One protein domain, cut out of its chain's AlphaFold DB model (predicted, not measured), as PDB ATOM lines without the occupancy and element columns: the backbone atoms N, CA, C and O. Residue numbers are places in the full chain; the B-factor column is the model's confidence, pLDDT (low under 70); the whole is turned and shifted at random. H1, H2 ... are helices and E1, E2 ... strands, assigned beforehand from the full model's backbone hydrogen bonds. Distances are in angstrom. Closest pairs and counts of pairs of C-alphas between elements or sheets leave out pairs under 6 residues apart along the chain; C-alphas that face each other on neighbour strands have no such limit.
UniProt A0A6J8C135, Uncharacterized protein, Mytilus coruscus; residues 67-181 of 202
ATOM      1  N   GLU A  67      93.375  99.093   9.461       66.88
ATOM      2  CA  GLU A  67      93.324 100.464   8.934       66.88
ATOM      3  C   GLU A  67      92.431 101.414   9.769       66.88
ATOM      4  O   GLU A  67      92.672 102.628   9.770       66.88
ATOM      5  N   LEU A  68      91.463 100.851  10.519       74.94
ATOM      6  CA  LEU A  68      90.653 101.493  11.564       74.94
ATOM      7  C   LEU A  68      90.619 100.669  12.868       74.94
ATOM      8  O   LEU A  68      89.751  99.800  13.027       74.94
ATOM      9  N   PRO A  69      91.492 100.964  13.848       75.56
ATOM     10  CA  PRO A  69      91.544 100.208  15.095       75.56
ATOM     11  C   PRO A  69      90.309 100.410  15.977       75.56
ATOM     12  O   PRO A  69      89.874  99.455  16.609       75.56
ATOM     13  N   LEU A  70      89.692 101.603  15.986       83.06
ATOM     14  CA  LEU A  70      88.521 101.892  16.831       83.06
ATOM     15  C   LEU A  70      87.384 100.890  16.588       83.06
ATOM     16  O   LEU A  70      86.814 100.334  17.525       83.06
ATOM     17  N   HIS A  71      87.100 100.607  15.317       81.38
ATOM     18  CA  HIS A  71      86.050  99.672  14.921       81.38
ATOM     19  C   HIS A  71      86.472  98.204  15.035       81.38
ATOM     20  O   HIS A  71      85.624  97.334  14.904       81.38
ATOM     21  N   GLY A  72      87.749  97.905  15.270       78.75
ATOM     22  CA  GLY A  72      88.230  96.543  15.517       78.75
ATOM     23  C   GLY A  72      88.192  96.121  16.986       78.75
ATOM     24  O   GLY A  72      88.302  94.931  17.282       78.75
ATOM     25  N   ILE A  73      88.027  97.068  17.917       81.94
ATOM     26  CA  ILE A  73      88.029  96.798  19.368       81.94
ATOM     27  C   ILE A  73      86.742  96.101  19.824       81.94
ATOM     28  O   ILE A  73      86.758  95.321  20.775       81.94
ATOM     29  N   PHE A  74      85.622  96.361  19.151       84.38
ATOM     30  CA  PHE A  74      84.335  95.757  19.485       84.38
ATOM     31  C   PHE A  74      83.946  94.747  18.415       84.38
ATOM     32  O   PHE A  74      83.832  95.115  17.251       84.38
ATOM     33  N   ALA A  75      83.713  93.493  18.801       83.00
ATOM     34  CA  ALA A  75      83.246  92.455  17.880       83.00
ATOM     35  C   ALA A  75      81.761  92.611  17.535       83.00
ATOM     36  O   ALA A  75      81.342  92.285  16.427       83.00
ATOM     37  N   GLN A  76      80.960  93.109  18.477       84.81
ATOM     38  CA  GLN A  76      79.518  93.254  18.307       84.81
ATOM     39  C   GLN A  76      79.012  94.478  19.070       84.81
ATOM     40  O   GLN A  76      79.472  94.774  20.177       84.81
ATOM     41  N   ILE A  77      78.049  95.183  18.476       85.19
ATOM     42  CA  ILE A  77      77.420  96.369  19.054       85.19
ATOM     43  C   ILE A  77      75.904  96.198  18.963       85.19
ATOM     44  O   ILE A  77      75.343  96.225  17.872       85.19
ATOM     45  N   ASP A  78      75.239  96.057  20.108       86.06
ATOM     46  CA  ASP A  78      73.781  95.959  20.163       86.06
ATOM     47  C   ASP A  78      73.174  97.321  20.514       86.06
ATOM     48  O   ASP A  78      73.574  97.965  21.490       86.06
ATOM     49  N   LEU A  79      72.166  97.738  19.745       85.56
ATOM     50  CA  LEU A  79      71.441  98.988  19.956       85.56
ATOM     51  C   LEU A  79      69.957  98.720  20.203       85.56
ATOM     52  O   LEU A  79      69.262  98.131  19.370       85.56
ATOM     53  N   LEU A  80      69.460  99.210  21.340       87.81
ATOM     54  CA  LEU A  80      68.041  99.182  21.680       87.81
ATOM     55  C   LEU A  80      67.477 100.603  21.712       87.81
ATOM     56  O   LEU A  80      67.964 101.443  22.469       87.81
ATOM     57  N   LEU A  81      66.414 100.851  20.945       87.44
ATOM     58  CA  LEU A  81      65.581 102.046  21.094       87.44
ATOM     59  C   LEU A  81      64.299 101.661  21.820       87.44
ATOM     60  O   LEU A  81      63.580 100.762  21.391       87.44
ATOM     61  N   GLN A  82      64.011 102.334  22.934       87.62
ATOM     62  CA  GLN A  82      62.799 102.097  23.724       87.62
ATOM     63  C   GLN A  82      62.591 100.601  24.046       87.62
ATOM     64  O   GLN A  82      61.509 100.048  23.866       87.62
ATOM     65  N   GLN A  83      63.669  99.938  24.489       82.94
ATOM     66  CA  GLN A  83      63.722  98.500  24.815       82.94
ATOM     67  C   GLN A  83      63.479  97.545  23.635       82.94
ATOM     68  O   GLN A  83      63.477  96.330  23.825       82.94
ATOM     69  N   THR A  84      63.331  98.069  22.419       86.06
ATOM     70  CA  THR A  84      63.221  97.279  21.194       86.06
ATOM     71  C   THR A  84      64.589  97.257  20.508       86.06
ATOM     72  O   THR A  84      65.144  98.328  20.248       86.06
ATOM     73  N   PRO A  85      65.176  96.082  20.233       83.00
ATOM     74  CA  PRO A  85      66.403  96.008  19.447       83.00
ATOM     75  C   PRO A  85      66.106  96.480  18.017       83.00
ATOM     76  O   PRO A  85      65.166  95.991  17.394       83.00
ATOM     77  N   ILE A  86      66.857  97.468  17.526       73.00
ATOM     78  CA  ILE A  86      66.631  98.078  16.197       73.00
ATOM     79  C   ILE A  86      67.691  97.653  15.175       73.00
ATOM     80  O   ILE A  86      67.475  97.785  13.973       73.00
ATOM     81  N   GLY A  87      68.816  97.107  15.631       64.00
ATOM     82  CA  GLY A  87      69.872  96.623  14.751       64.00
ATOM     83  C   GLY A  87      69.682  95.171  14.325       64.00
ATOM     84  O   GLY A  87      69.108  94.363  15.058       64.00
ATOM     85  N   GLU A  88      70.267  94.824  13.178       58.22
ATOM     86  CA  GLU A  88      70.835  93.489  13.037       58.22
ATOM     87  C   GLU A  88      71.826  93.294  14.188       58.22
ATOM     88  O   GLU A  88      72.672  94.152  14.445       58.22
ATOM     89  N   THR A  89      71.702  92.181  14.903       54.56
ATOM     90  CA  THR A  89      72.685  91.681  15.869       54.56
ATOM     91  C   THR A  89      73.947  91.257  15.098       54.56
ATOM     92  O   THR A  89      74.257  90.073  14.993       54.56
ATOM     93  N   GLY A  90      74.576  92.209  14.411       60.16
ATOM     94  CA  GLY A  90      75.613  91.998  13.412       60.16
ATOM     95  C   GLY A  90      77.005  92.228  13.977       60.16
ATOM     96  O   GLY A  90      77.199  92.999  14.921       60.16
ATOM     97  N   THR A  91      77.982  91.545  13.389       68.69
ATOM     98  CA  THR A  91      79.397  91.768  13.672       68.69
ATOM     99  C   THR A  91      79.779  93.192  13.280       68.69
ATOM    100  O   THR A  91      79.400  93.696  12.222       68.69
ATOM    101  N   ASN A  92      80.500  93.877  14.161       78.44
ATOM    102  CA  ASN A  92      81.059  95.185  13.853       78.44
ATOM    103  C   ASN A  92      82.314  94.976  12.993       78.44
ATOM    104  O   ASN A  92      83.396  94.685  13.500       78.44
ATOM    105  N   ASP A  93      82.140  95.083  11.677       77.81
ATOM    106  CA  ASP A  93      83.197  94.814  10.708       77.81
ATOM    107  C   ASP A  93      84.040  96.070  10.450       77.81
ATOM    108  O   ASP A  93      83.577  97.060   9.873       77.81
ATOM    109  N   SER A  94      85.327  96.020  10.802       79.38
ATOM    110  CA  SER A  94      86.244  97.158  10.626       79.38
ATOM    111  C   SER A  94      86.434  97.559   9.157       79.38
ATOM    112  O   SER A  94      86.674  98.729   8.865       79.38
ATOM    113  N   TYR A  95      86.280  96.617   8.219       81.94
ATOM    114  CA  TYR A  95      86.348  96.895   6.780       81.94
ATOM    115  C   TYR A  95      85.163  97.721   6.275       81.94
ATOM    116  O   TYR A  95      85.351  98.598   5.433       81.94
ATOM    117  N   LYS A  96      83.951  97.489   6.795       83.81
ATOM    118  CA  LYS A  96      82.781  98.304   6.439       83.81
ATOM    119  C   LYS A  96      83.008  99.751   6.874       83.81
ATOM    120  O   LYS A  96      82.917 100.658   6.057       83.81
ATOM    121  N   ALA A  97      83.411  99.936   8.131       83.25
ATOM    122  CA  ALA A  97      83.781 101.235   8.688       83.25
ATOM    123  C   ALA A  97      84.859 101.961   7.862       83.25
ATOM    124  O   ALA A  97      84.812 103.178   7.686       83.25
ATOM    125  N   TYR A  98      85.827 101.208   7.333       84.06
ATOM    126  CA  TYR A  98      86.891 101.744   6.489       84.06
ATOM    127  C   TYR A  98      86.361 102.286   5.167       84.06
ATOM    128  O   TYR A  98      86.660 103.425   4.801       84.06
ATOM    129  N   LEU A  99      85.529 101.501   4.485       85.19
ATOM    130  CA  LEU A  99      84.884 101.923   3.247       85.19
ATOM    131  C   LEU A  99      83.958 103.120   3.477       85.19
ATOM    132  O   LEU A  99      84.001 104.070   2.697       85.19
ATOM    133  N   ASP A 100      83.186 103.120   4.562       83.69
ATOM    134  CA  ASP A 100      82.308 104.236   4.908       83.69
ATOM    135  C   ASP A 100      83.118 105.516   5.129       83.69
ATOM    136  O   ASP A 100      82.804 106.541   4.525       83.69
ATOM    137  N   ASN A 101      84.215 105.464   5.894       84.00
ATOM    138  CA  ASN A 101      85.107 106.613   6.070       84.00
ATOM    139  C   ASN A 101      85.703 107.076   4.731       84.00
ATOM    140  O   ASN A 101      85.710 108.273   4.452       84.00
ATOM    141  N   LEU A 102      86.154 106.174   3.859       83.94
ATOM    142  CA  LEU A 102      86.691 106.559   2.549       83.94
ATOM    143  C   LEU A 102      85.662 107.245   1.641       83.94
ATOM    144  O   LEU A 102      86.022 108.149   0.887       83.94
ATOM    145  N   LEU A 103      84.406 106.799   1.682       84.75
ATOM    146  CA  LEU A 103      83.349 107.279   0.790       84.75
ATOM    147  C   LEU A 103      82.645 108.532   1.317       84.75
ATOM    148  O   LEU A 103      82.191 109.357   0.524       84.75
ATOM    149  N   THR A 104      82.539 108.677   2.637       79.81
ATOM    150  CA  THR A 104      81.849 109.809   3.279       79.81
ATOM    151  C   THR A 104      82.773 110.986   3.560       79.81
ATOM    152  O   THR A 104      82.318 112.133   3.574       79.81
ATOM    153  N   THR A 105      84.067 110.733   3.774       73.00
ATOM    154  CA  THR A 105      84.951 111.772   4.294       73.00
ATOM    155  C   THR A 105      85.387 112.741   3.206       73.00
ATOM    156  O   THR A 105      86.028 112.386   2.218       73.00
ATOM    157  N   ASN A 106      85.103 114.019   3.439       70.00
ATOM    158  CA  ASN A 106      85.677 115.111   2.670       70.00
ATOM    159  C   ASN A 106      87.023 115.526   3.288       70.00
ATOM    160  O   ASN A 106      87.245 115.370   4.485       70.00
ATOM    161  N   HIS A 107      87.913 116.157   2.515       62.41
ATOM    162  CA  HIS A 107      89.233 116.622   2.994       62.41
ATOM    163  C   HIS A 107      89.215 117.577   4.211       62.41
ATOM    164  O   HIS A 107      90.275 117.967   4.689       62.41
ATOM    165  N   LYS A 108      88.044 117.995   4.702       59.56
ATOM    166  CA  LYS A 108      87.890 118.920   5.832       59.56
ATOM    167  C   LYS A 108      87.854 118.223   7.196       59.56
ATOM    168  O   LYS A 108      88.110 118.890   8.192       59.56
ATOM    169  N   ASP A 109      87.639 116.907   7.240       77.31
ATOM    170  CA  ASP A 109      87.419 116.165   8.494       77.31
ATOM    171  C   ASP A 109      88.678 115.419   8.977       77.31
ATOM    172  O   ASP A 109      88.599 114.406   9.667       77.31
ATOM    173  N   ILE A 110      89.865 115.930   8.629       79.69
ATOM    174  CA  ILE A 110      91.165 115.298   8.930       79.69
ATOM    175  C   ILE A 110      91.334 115.042  10.432       79.69
ATOM    176  O   ILE A 110      91.774 113.969  10.817       79.69
ATOM    177  N   VAL A 111      90.922 115.985  11.285       83.44
ATOM    178  CA  VAL A 111      91.048 115.850  12.747       83.44
ATOM    179  C   VAL A 111      90.241 114.660  13.278       83.44
ATOM    180  O   VAL A 111      90.721 113.932  14.141       83.44
ATOM    181  N   LEU A 112      89.038 114.437  12.740       84.62
ATOM    182  CA  LEU A 112      88.176 113.316  13.126       84.62
ATOM    183  C   LEU A 112      88.727 111.972  12.631       84.62
ATOM    184  O   LEU A 112      88.514 110.935  13.255       84.62
ATOM    185  N   LEU A 113      89.414 111.970  11.489       83.81
ATOM    186  CA  LEU A 113      90.096 110.781  10.984       83.81
ATOM    187  C   LEU A 113      91.331 110.452  11.833       83.81
ATOM    188  O   LEU A 113      91.530 109.302  12.223       83.81
ATOM    189  N   GLU A 114      92.127 111.460  12.183       84.50
ATOM    190  CA  GLU A 114      93.315 111.291  13.019       84.50
ATOM    191  C   GLU A 114      92.965 110.807  14.434       84.50
ATOM    192  O   GLU A 114      93.686 109.966  14.972       84.50
ATOM    193  N   SER A 115      91.834 111.238  15.011       87.06
ATOM    194  CA  SER A 115      91.360 110.751  16.321       87.06
ATOM    195  C   SER A 115      90.962 109.270  16.322       87.06
ATOM    196  O   SER A 115      90.969 108.624  17.370       87.06
ATOM    197  N   GLN A 116      90.660 108.709  15.147       84.75
ATOM    198  CA  GLN A 116      90.399 107.279  14.938       84.75
ATOM    199  C   GLN A 116      91.662 106.498  14.550       84.75
ATOM    200  O   GLN A 116      91.584 105.292  14.306       84.75
ATOM    201  N   LEU A 117      92.817 107.170  14.478       84.62
ATOM    202  CA  LEU A 117      94.073 106.639  13.947       84.62
ATOM    203  C   LEU A 117      93.985 106.227  12.463       84.62
ATOM    204  O   LEU A 117      94.684 105.317  12.002       84.62
ATOM    205  N   PHE A 118      93.117 106.900  11.704       83.88
ATOM    206  CA  PHE A 118      92.969 106.697  10.271       83.88
ATOM    207  C   PHE A 118      93.935 107.591   9.497       83.88
ATOM    208  O   PHE A 118      93.854 108.818   9.541       83.88
ATOM    209  N   TYR A 119      94.807 106.960   8.716       82.06
ATOM    210  CA  TYR A 119      95.702 107.623   7.778       82.06
ATOM    211  C   TYR A 119      95.525 106.986   6.403       82.06
ATOM    212  O   TYR A 119      95.373 105.773   6.292       82.06
ATOM    213  N   LYS A 120      95.527 107.793   5.341       78.06
ATOM    214  CA  LYS A 120      95.446 107.251   3.983       78.06
ATOM    215  C   LYS A 120      96.743 106.510   3.658       78.06
ATOM    216  O   LYS A 120      97.815 107.112   3.713       78.06
ATOM    217  N   ASP A 121      96.622 105.242   3.297       75.00
ATOM    218  CA  ASP A 121      97.767 104.394   2.987       75.00
ATOM    219  C   ASP A 121      98.484 104.820   1.690       75.00
ATOM    220  O   ASP A 121      97.893 105.421   0.782       75.00
ATOM    221  N   SER A 122      99.788 104.533   1.638       74.50
ATOM    222  CA  SER A 122     100.651 104.724   0.460       74.50
ATOM    223  C   SER A 122     100.275 103.707  -0.631       74.50
ATOM    224  O   SER A 122      99.826 102.627  -0.264       74.50
ATOM    225  N   PRO A 123     100.454 103.993  -1.940       65.75
ATOM    226  CA  PRO A 123     100.052 103.094  -3.035       65.75
ATOM    227  C   PRO A 123     100.545 101.638  -2.925       65.75
ATOM    228  O   PRO A 123      99.895 100.752  -3.478       65.75
ATOM    229  N   ASP A 124     101.631 101.376  -2.194       66.94
ATOM    230  CA  ASP A 124     102.042 100.023  -1.795       66.94
ATOM    231  C   ASP A 124     101.322  99.591  -0.503       66.94
ATOM    232  O   ASP A 124     101.871  99.595   0.600       66.94
ATOM    233  N   HIS A 125     100.040  99.251  -0.661       62.56
ATOM    234  CA  HIS A 125      99.108  98.917   0.425       62.56
ATOM    235  C   HIS A 125      99.341  97.533   1.060       62.56
ATOM    236  O   HIS A 125      98.936  97.303   2.197       62.56
ATOM    237  N   ASP A 126     100.009  96.620   0.351       62.94
ATOM    238  CA  ASP A 126     100.212  95.228   0.786       62.94
ATOM    239  C   ASP A 126     101.457  95.038   1.673       62.94
ATOM    240  O   ASP A 126     101.813  93.909   2.032       62.94
ATOM    241  N   ASP A 127     102.137  96.127   2.037       66.12
ATOM    242  CA  ASP A 127     103.327  96.052   2.872       66.12
ATOM    243  C   ASP A 127     102.968  95.794   4.341       66.12
ATOM    244  O   ASP A 127     102.358  96.614   5.029       66.12
ATOM    245  N   GLN A 128     103.377  94.625   4.831       62.53
ATOM    246  CA  GLN A 128     103.131  94.174   6.197       62.53
ATOM    247  C   GLN A 128     104.185  94.681   7.190       62.53
ATOM    248  O   GLN A 128     104.062  94.422   8.387       62.53
ATOM    249  N   MET A 129     105.245  95.357   6.731       64.69
ATOM    250  CA  MET A 129     106.336  95.798   7.598       64.69
ATOM    251  C   MET A 129     106.119  97.238   8.092       64.69
ATOM    252  O   MET A 129     106.388  98.184   7.357       64.69
ATOM    253  N   PRO A 130     105.759  97.462   9.371       62.34
ATOM    254  CA  PRO A 130     105.484  98.809   9.869       62.34
ATOM    255  C   PRO A 130     106.721  99.714   9.910       62.34
ATOM    256  O   PRO A 130     106.584 100.912   9.730       62.34
ATOM    257  N   LYS A 131     107.927  99.186  10.173       63.66
ATOM    258  CA  LYS A 131     109.149  99.998  10.392       63.66
ATOM    259  C   LYS A 131     110.024 100.192   9.151       63.66
ATOM    260  O   LYS A 131     110.736 101.187   9.078       63.66
ATOM    261  N   ASN A 132     110.001  99.233   8.229       65.50
ATOM    262  CA  ASN A 132     110.885  99.196   7.057       65.50
ATOM    263  C   ASN A 132     110.109  99.192   5.735       65.50
ATOM    264  O   ASN A 132     110.730  99.011   4.692       65.50
ATOM    265  N   GLY A 133     108.783  99.315   5.797       67.69
ATOM    266  CA  GLY A 133     107.921  99.250   4.634       67.69
ATOM    267  C   GLY A 133     107.609 100.608   4.015       67.69
ATOM    268  O   GLY A 133     107.792 101.653   4.645       67.69
ATOM    269  N   ASP A 134     107.086 100.577   2.791       69.94
ATOM    270  CA  ASP A 134     106.713 101.764   2.006       69.94
ATOM    271  C   ASP A 134     105.337 102.341   2.410       69.94
ATOM    272  O   ASP A 134     104.948 103.445   1.997       69.94
ATOM    273  N   ASN A 135     104.603 101.642   3.289       76.50
ATOM    274  CA  ASN A 135     103.348 102.120   3.863       76.50
ATOM    275  C   ASN A 135     103.585 103.075   5.050       76.50
ATOM    276  O   ASN A 135     103.607 102.693   6.225       76.50
ATOM    277  N   MET A 136     103.710 104.368   4.736       78.00
ATOM    278  CA  MET A 136     103.903 105.432   5.731       78.00
ATOM    279  C   MET A 136     102.757 105.526   6.755       78.00
ATOM    280  O   MET A 136     102.993 105.858   7.917       78.00
ATOM    281  N   ALA A 137     101.522 105.223   6.352       79.44
ATOM    282  CA  ALA A 137     100.364 105.261   7.239       79.44
ATOM    283  C   ALA A 137     100.443 104.158   8.303       79.44
ATOM    284  O   ALA A 137     100.252 104.429   9.491       79.44
ATOM    285  N   LEU A 138     100.815 102.937   7.907       77.50
ATOM    286  CA  LEU A 138     101.069 101.835   8.837       77.50
ATOM    287  C   LEU A 138     102.202 102.173   9.821       77.50
ATOM    288  O   LEU A 138     102.067 101.934  11.025       77.50
ATOM    289  N   TYR A 139     103.280 102.801   9.341       80.19
ATOM    290  CA  TYR A 139     104.359 103.278  10.208       80.19
ATOM    291  C   TYR A 139     103.852 104.273  11.259       80.19
ATOM    292  O   TYR A 139     104.104 104.081  12.452       80.19
ATOM    293  N   LEU A 140     103.092 105.296  10.854       81.12
ATOM    294  CA  LEU A 140     102.534 106.297  11.769       81.12
ATOM    295  C   LEU A 140     101.634 105.659  12.834       81.12
ATOM    296  O   LEU A 140     101.827 105.924  14.020       81.12
ATOM    297  N   ARG A 141     100.719 104.760  12.444       80.25
ATOM    298  CA  ARG A 141      99.873 104.006  13.390       80.25
ATOM    299  C   ARG A 141     100.717 103.223  14.394       80.25
ATOM    300  O   ARG A 141     100.468 103.279  15.600       80.25
ATOM    301  N   SER A 142     101.761 102.548  13.907       77.94
ATOM    302  CA  SER A 142     102.658 101.767  14.759       77.94
ATOM    303  C   SER A 142     103.357 102.637  15.808       77.94
ATOM    304  O   SER A 142     103.507 102.200  16.944       77.94
ATOM    305  N   LEU A 143     103.725 103.888  15.498       82.69
ATOM    306  CA  LEU A 143     104.396 104.787  16.448       82.69
ATOM    307  C   LEU A 143     103.528 105.158  17.656       82.69
ATOM    308  O   LEU A 143     104.064 105.335  18.760       82.69
ATOM    309  N   TYR A 144     102.215 105.278  17.457       79.25
ATOM    310  CA  TYR A 144     101.272 105.592  18.530       79.25
ATOM    311  C   TYR A 144     101.053 104.406  19.470       79.25
ATOM    312  O   TYR A 144     100.979 104.603  20.680       79.25
ATOM    313  N   ILE A 145     101.035 103.184  18.934       74.44
ATOM    314  CA  ILE A 145     100.753 101.954  19.694       74.44
ATOM    315  C   ILE A 145     102.039 101.309  20.253       74.44
ATOM    316  O   ILE A 145     102.010 100.572  21.242       74.44
ATOM    317  N   ASN A 146     103.201 101.630  19.677       74.94
ATOM    318  CA  ASN A 146     104.491 101.082  20.089       74.94
ATOM    319  C   ASN A 146     104.761 101.309  21.587       74.94
ATOM    320  O   ASN A 146     104.564 102.404  22.122       74.94
ATOM    321  N   LYS A 147     105.314 100.275  22.233       74.69
ATOM    322  CA  LYS A 147     105.656 100.210  23.664       74.69
ATOM    323  C   LYS A 147     104.454 100.167  24.614       74.69
ATOM    324  O   LYS A 147     104.624 100.482  25.788       74.69
ATOM    325  N   GLY A 148     103.274  99.770  24.131       70.19
ATOM    326  CA  GLY A 148     102.096  99.579  24.983       70.19
ATOM    327  C   GLY A 148     101.591 100.885  25.592       70.19
ATOM    328  O   GLY A 148     101.182 100.918  26.750       70.19
ATOM    329  N   LYS A 149     101.681 101.985  24.836       77.81
ATOM    330  CA  LYS A 149     101.107 103.263  25.256       77.81
ATOM    331  C   LYS A 149      99.587 103.142  25.316       77.81
ATOM    332  O   LYS A 149      98.978 102.536  24.438       77.81
ATOM    333  N   VAL A 150      98.992 103.757  26.334       80.25
ATOM    334  CA  VAL A 150      97.541 103.947  26.386       80.25
ATOM    335  C   VAL A 150      97.183 105.018  25.361       80.25
ATOM    336  O   VAL A 150      97.767 106.102  25.377       80.25
ATOM    337  N   LEU A 151      96.274 104.678  24.453       82.75
ATOM    338  CA  LEU A 151      95.785 105.555  23.402       82.75
ATOM    339  C   LEU A 151      94.269 105.656  23.536       82.75
ATOM    340  O   LEU A 151      93.583 104.635  23.503       82.75
ATOM    341  N   ASP A 152      93.774 106.882  23.652       86.31
ATOM    342  CA  ASP A 152      92.346 107.163  23.590       86.31
ATOM    343  C   ASP A 152      91.964 107.384  22.124       86.31
ATOM    344  O   ASP A 152      92.584 108.187  21.424       86.31
ATOM    345  N   LEU A 153      90.976 106.624  21.650       86.25
ATOM    346  CA  LEU A 153      90.447 106.723  20.293       86.25
ATOM    347  C   LEU A 153      89.038 107.303  20.348       86.25
ATOM    348  O   LEU A 153      88.197 106.832  21.115       86.25
ATOM    349  N   GLU A 154      88.769 108.284  19.494       87.38
ATOM    350  CA  GLU A 154      87.471 108.949  19.416       87.38
ATOM    351  C   GLU A 154      86.969 108.951  17.976       87.38
ATOM    352  O   GLU A 154      87.698 109.309  17.049       87.38
ATOM    353  N   GLY A 155      85.710 108.565  17.780       86.44
ATOM    354  CA  GLY A 155      85.090 108.509  16.464       86.44
ATOM    355  C   GLY A 155      83.614 108.114  16.515       86.44
ATOM    356  O   GLY A 155      83.122 107.675  17.560       86.44
ATOM    357  N   PRO A 156      82.887 108.288  15.399       84.75
ATOM    358  CA  PRO A 156      81.512 107.832  15.278       84.75
ATOM    359  C   PRO A 156      81.450 106.299  15.253       84.75
ATOM    360  O   PRO A 156      82.376 105.639  14.798       84.75
ATOM    361  N   LEU A 157      80.332 105.723  15.693       82.88
ATOM    362  CA  LEU A 157      80.031 104.312  15.449       82.88
ATOM    363  C   LEU A 157      79.339 104.186  14.086       82.88
ATOM    364  O   LEU A 157      78.292 104.795  13.878       82.88
ATOM    365  N   HIS A 158      79.879 103.364  13.183       82.12
ATOM    366  CA  HIS A 158      79.323 103.120  11.840       82.12
ATOM    367  C   HIS A 158      78.134 102.147  11.858       82.12
ATOM    368  O   HIS A 158      78.088 101.162  11.125       82.12
ATOM    369  N   LEU A 159      77.167 102.410  12.739       82.25
ATOM    370  CA  LEU A 159      75.872 101.735  12.714       82.25
ATOM    371  C   LEU A 159      74.940 102.482  11.764       82.25
ATOM    372  O   LEU A 159      74.869 103.710  11.809       82.25
ATOM    373  N   ASP A 160      74.141 101.747  10.998       80.94
ATOM    374  CA  ASP A 160      73.225 102.315  10.001       80.94
ATOM    375  C   ASP A 160      72.284 103.378  10.599       80.94
ATOM    376  O   ASP A 160      71.974 104.392   9.974       80.94
ATOM    377  N   ILE A 161      71.865 103.202  11.858       82.94
ATOM    378  CA  ILE A 161      70.996 104.163  12.549       82.94
ATOM    379  C   ILE A 161      71.691 105.487  12.893       82.94
ATOM    380  O   ILE A 161      71.010 106.494  13.070       82.94
ATOM    381  N   PHE A 162      73.020 105.508  12.998       82.38
ATOM    382  CA  PHE A 162      73.798 106.731  13.212       82.38
ATOM    383  C   PHE A 162      74.175 107.421  11.899       82.38
ATOM    384  O   PHE A 162      74.533 108.594  11.916       82.38
ATOM    385  N   GLN A 163      74.035 106.727  10.768       81.69
ATOM    386  CA  GLN A 163      74.307 107.259   9.431       81.69
ATOM    387  C   GLN A 163      73.079 107.927   8.783       81.69
ATOM    388  O   GLN A 163      73.164 108.457   7.677       81.69
ATOM    389  N   GLN A 164      71.921 107.933   9.451       84.56
ATOM    390  CA  GLN A 164      70.734 108.622   8.947       84.56
ATOM    391  C   GLN A 164      70.850 110.152   9.092       84.56
ATOM    392  O   GLN A 164      71.302 110.667  10.109       84.56
ATOM    393  N   GLU A 165      70.316 110.904   8.126       85.00
ATOM    394  CA  GLU A 165      70.278 112.380   8.169       85.00
ATOM    395  C   GLU A 165      69.216 112.952   9.134       85.00
ATOM    396  O   GLU A 165      69.065 114.167   9.269       85.00
ATOM    397  N   ARG A 166      68.417 112.090   9.774       87.31
ATOM    398  CA  ARG A 166      67.279 112.485  10.613       87.31
ATOM    399  C   ARG A 166      67.561 112.262  12.093       87.31
ATOM    400  O   ARG A 166      68.045 111.215  12.501       87.31
ATOM    401  N   PHE A 167      67.173 113.234  12.913       85.62
ATOM    402  CA  PHE A 167      67.281 113.103  14.362       85.62
ATOM    403  C   PHE A 167      66.299 112.070  14.913       85.62
ATOM    404  O   PHE A 167      65.140 111.990  14.495       85.62
ATOM    405  N   ILE A 168      66.761 111.323  15.913       84.75
ATOM    406  CA  ILE A 168      65.909 110.473  16.743       84.75
ATOM    407  C   ILE A 168      64.998 111.380  17.586       84.75
ATOM    408  O   ILE A 168      65.395 112.461  18.023       84.75
ATOM    409  N   LEU A 169      63.750 110.957  17.804       86.56
ATOM    410  CA  LEU A 169      62.789 111.711  18.609       86.56
ATOM    411  C   LEU A 169      63.297 111.885  20.050       86.56
ATOM    412  O   LEU A 169      63.754 110.934  20.677       86.56
ATOM    413  N   ASN A 170      63.122 113.088  20.601       81.19
ATOM    414  CA  ASN A 170      63.729 113.553  21.859       81.19
ATOM    415  C   ASN A 170      63.316 112.780  23.141       81.19
ATOM    416  O   ASN A 170      63.773 113.103  24.230       81.19
ATOM    417  N   VAL A 171      62.426 111.787  23.044       86.06
ATOM    418  CA  VAL A 171      61.917 110.986  24.180       86.06
ATOM    419  C   VAL A 171      62.252 109.495  24.022       86.06
ATOM    420  O   VAL A 171      61.910 108.670  24.866       86.06
ATOM    421  N   VAL A 172      62.940 109.121  22.943       87.12
ATOM    422  CA  VAL A 172      63.323 107.731  22.702       87.12
ATOM    423  C   VAL A 172      64.635 107.452  23.428       87.12
ATOM    424  O   VAL A 172      65.687 107.966  23.059       87.12
ATOM    425  N   GLY A 173      64.569 106.631  24.478       86.88
ATOM    426  CA  GLY A 173      65.758 106.156  25.181       86.88
ATOM    427  C   GLY A 173      66.582 105.223  24.295       86.88
ATOM    428  O   GLY A 173      66.030 104.287  23.712       86.88
ATOM    429  N   LEU A 174      67.889 105.474  24.224       87.00
ATOM    430  CA  LEU A 174      68.855 104.686  23.464       87.00
ATOM    431  C   LEU A 174      69.773 103.943  24.439       87.00
ATOM    432  O   LEU A 174      70.343 104.549  25.345       87.00
ATOM    433  N   ILE A 175      69.897 102.629  24.264       89.06
ATOM    434  CA  ILE A 175      70.797 101.776  25.045       89.06
ATOM    435  C   ILE A 175      71.785 101.128  24.079       89.06
ATOM    436  O   ILE A 175      71.371 100.443  23.144       89.06
ATOM    437  N   LEU A 176      73.079 101.339  24.326       87.25
ATOM    438  CA  LEU A 176      74.179 100.699  23.605       87.25
ATOM    439  C   LEU A 176      74.813  99.624  24.475       87.25
ATOM    440  O   LEU A 176      75.115  99.863  25.646       87.25
ATOM    441  N   LYS A 177      75.065  98.461  23.885       88.25
ATOM    442  CA  LYS A 177      75.860  97.397  24.486       88.25
ATOM    443  C   LYS A 177      77.014  97.056  23.554       88.25
ATOM    444  O   LYS A 177      76.795  96.745  22.391       88.25
ATOM    445  N   LEU A 178      78.233  97.128  24.077       86.44
ATOM    446  CA  LEU A 178      79.462  96.889  23.329       86.44
ATOM    447  C   LEU A 178      80.092  95.587  23.815       86.44
ATOM    448  O   LEU A 178      80.284  95.406  25.020       86.44
ATOM    449  N   TRP A 179      80.416  94.697  22.886       87.50
ATOM    450  CA  TRP A 179      81.112  93.449  23.169       87.50
ATOM    451  C   TRP A 179      82.549  93.540  22.652       87.50
ATOM    452  O   TRP A 179      82.736  93.831  21.469       87.50
ATOM    453  N   PRO A 180      83.564  93.319  23.504       84.00
ATOM    454  CA  PRO A 180      84.961  93.395  23.089       84.00
ATOM    455  C   PRO A 180      85.315  92.268  22.109       84.00
ATOM    456  O   PRO A 180      84.723  91.189  22.157       84.00
ATOM    457  N   SER A 181      86.279  92.516  21.225       75.75
ATOM    458  CA  SER A 181      86.835  91.500  20.332       75.75
ATOM    459  C   SER A 181      87.887  90.632  21.031       75.75
ATOM    460  O   SER A 181      88.638  91.091  21.890       75.75
TER     461      SER A 181
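AT A GLANCE: This is residues 67 to 181 of the 202 residues of an uncharacterized protein of Mytilus coruscus (UniProt A0A6J8C135). What shape? There is little regular structure: an antiparallel ribbon of E1 and E2 lies toward one end, H3 toward the other, H1 and H2 between. What parts? The 115 printed residues hold E1, H1, H2, H3, E2 in order, 42 residues in named elements, class mixed. It is only just loose, close to compact: radius of gyration of the C-alphas 16.3 A, spans 52 by 30 by 22 A.

HOW THE PARTS SIT: How do strands pair? E1, residues 74 to 81, and E2, residues 174 to 180, are antiparallel; N 75 and O 179 are within hydrogen-bond range at 2.9 A. Do helices touch? H1, residues 94 to 104, H2, 110 to 115, and H3, 136 to 145, touch no helix.

IN THESE COORDINATES: Where does E1 begin? C-alpha 74 is at (84.335, 95.757, 19.485). Where does E2 end? C-alpha 180 is at (84.961, 93.395, 23.089).

THE WHOLE: How far does it reach? C-alphas 132 and 171 are farthest apart, 53.2 A. Where is confidence low? Residues 123 to 134, for instance, are under pLDDT 70.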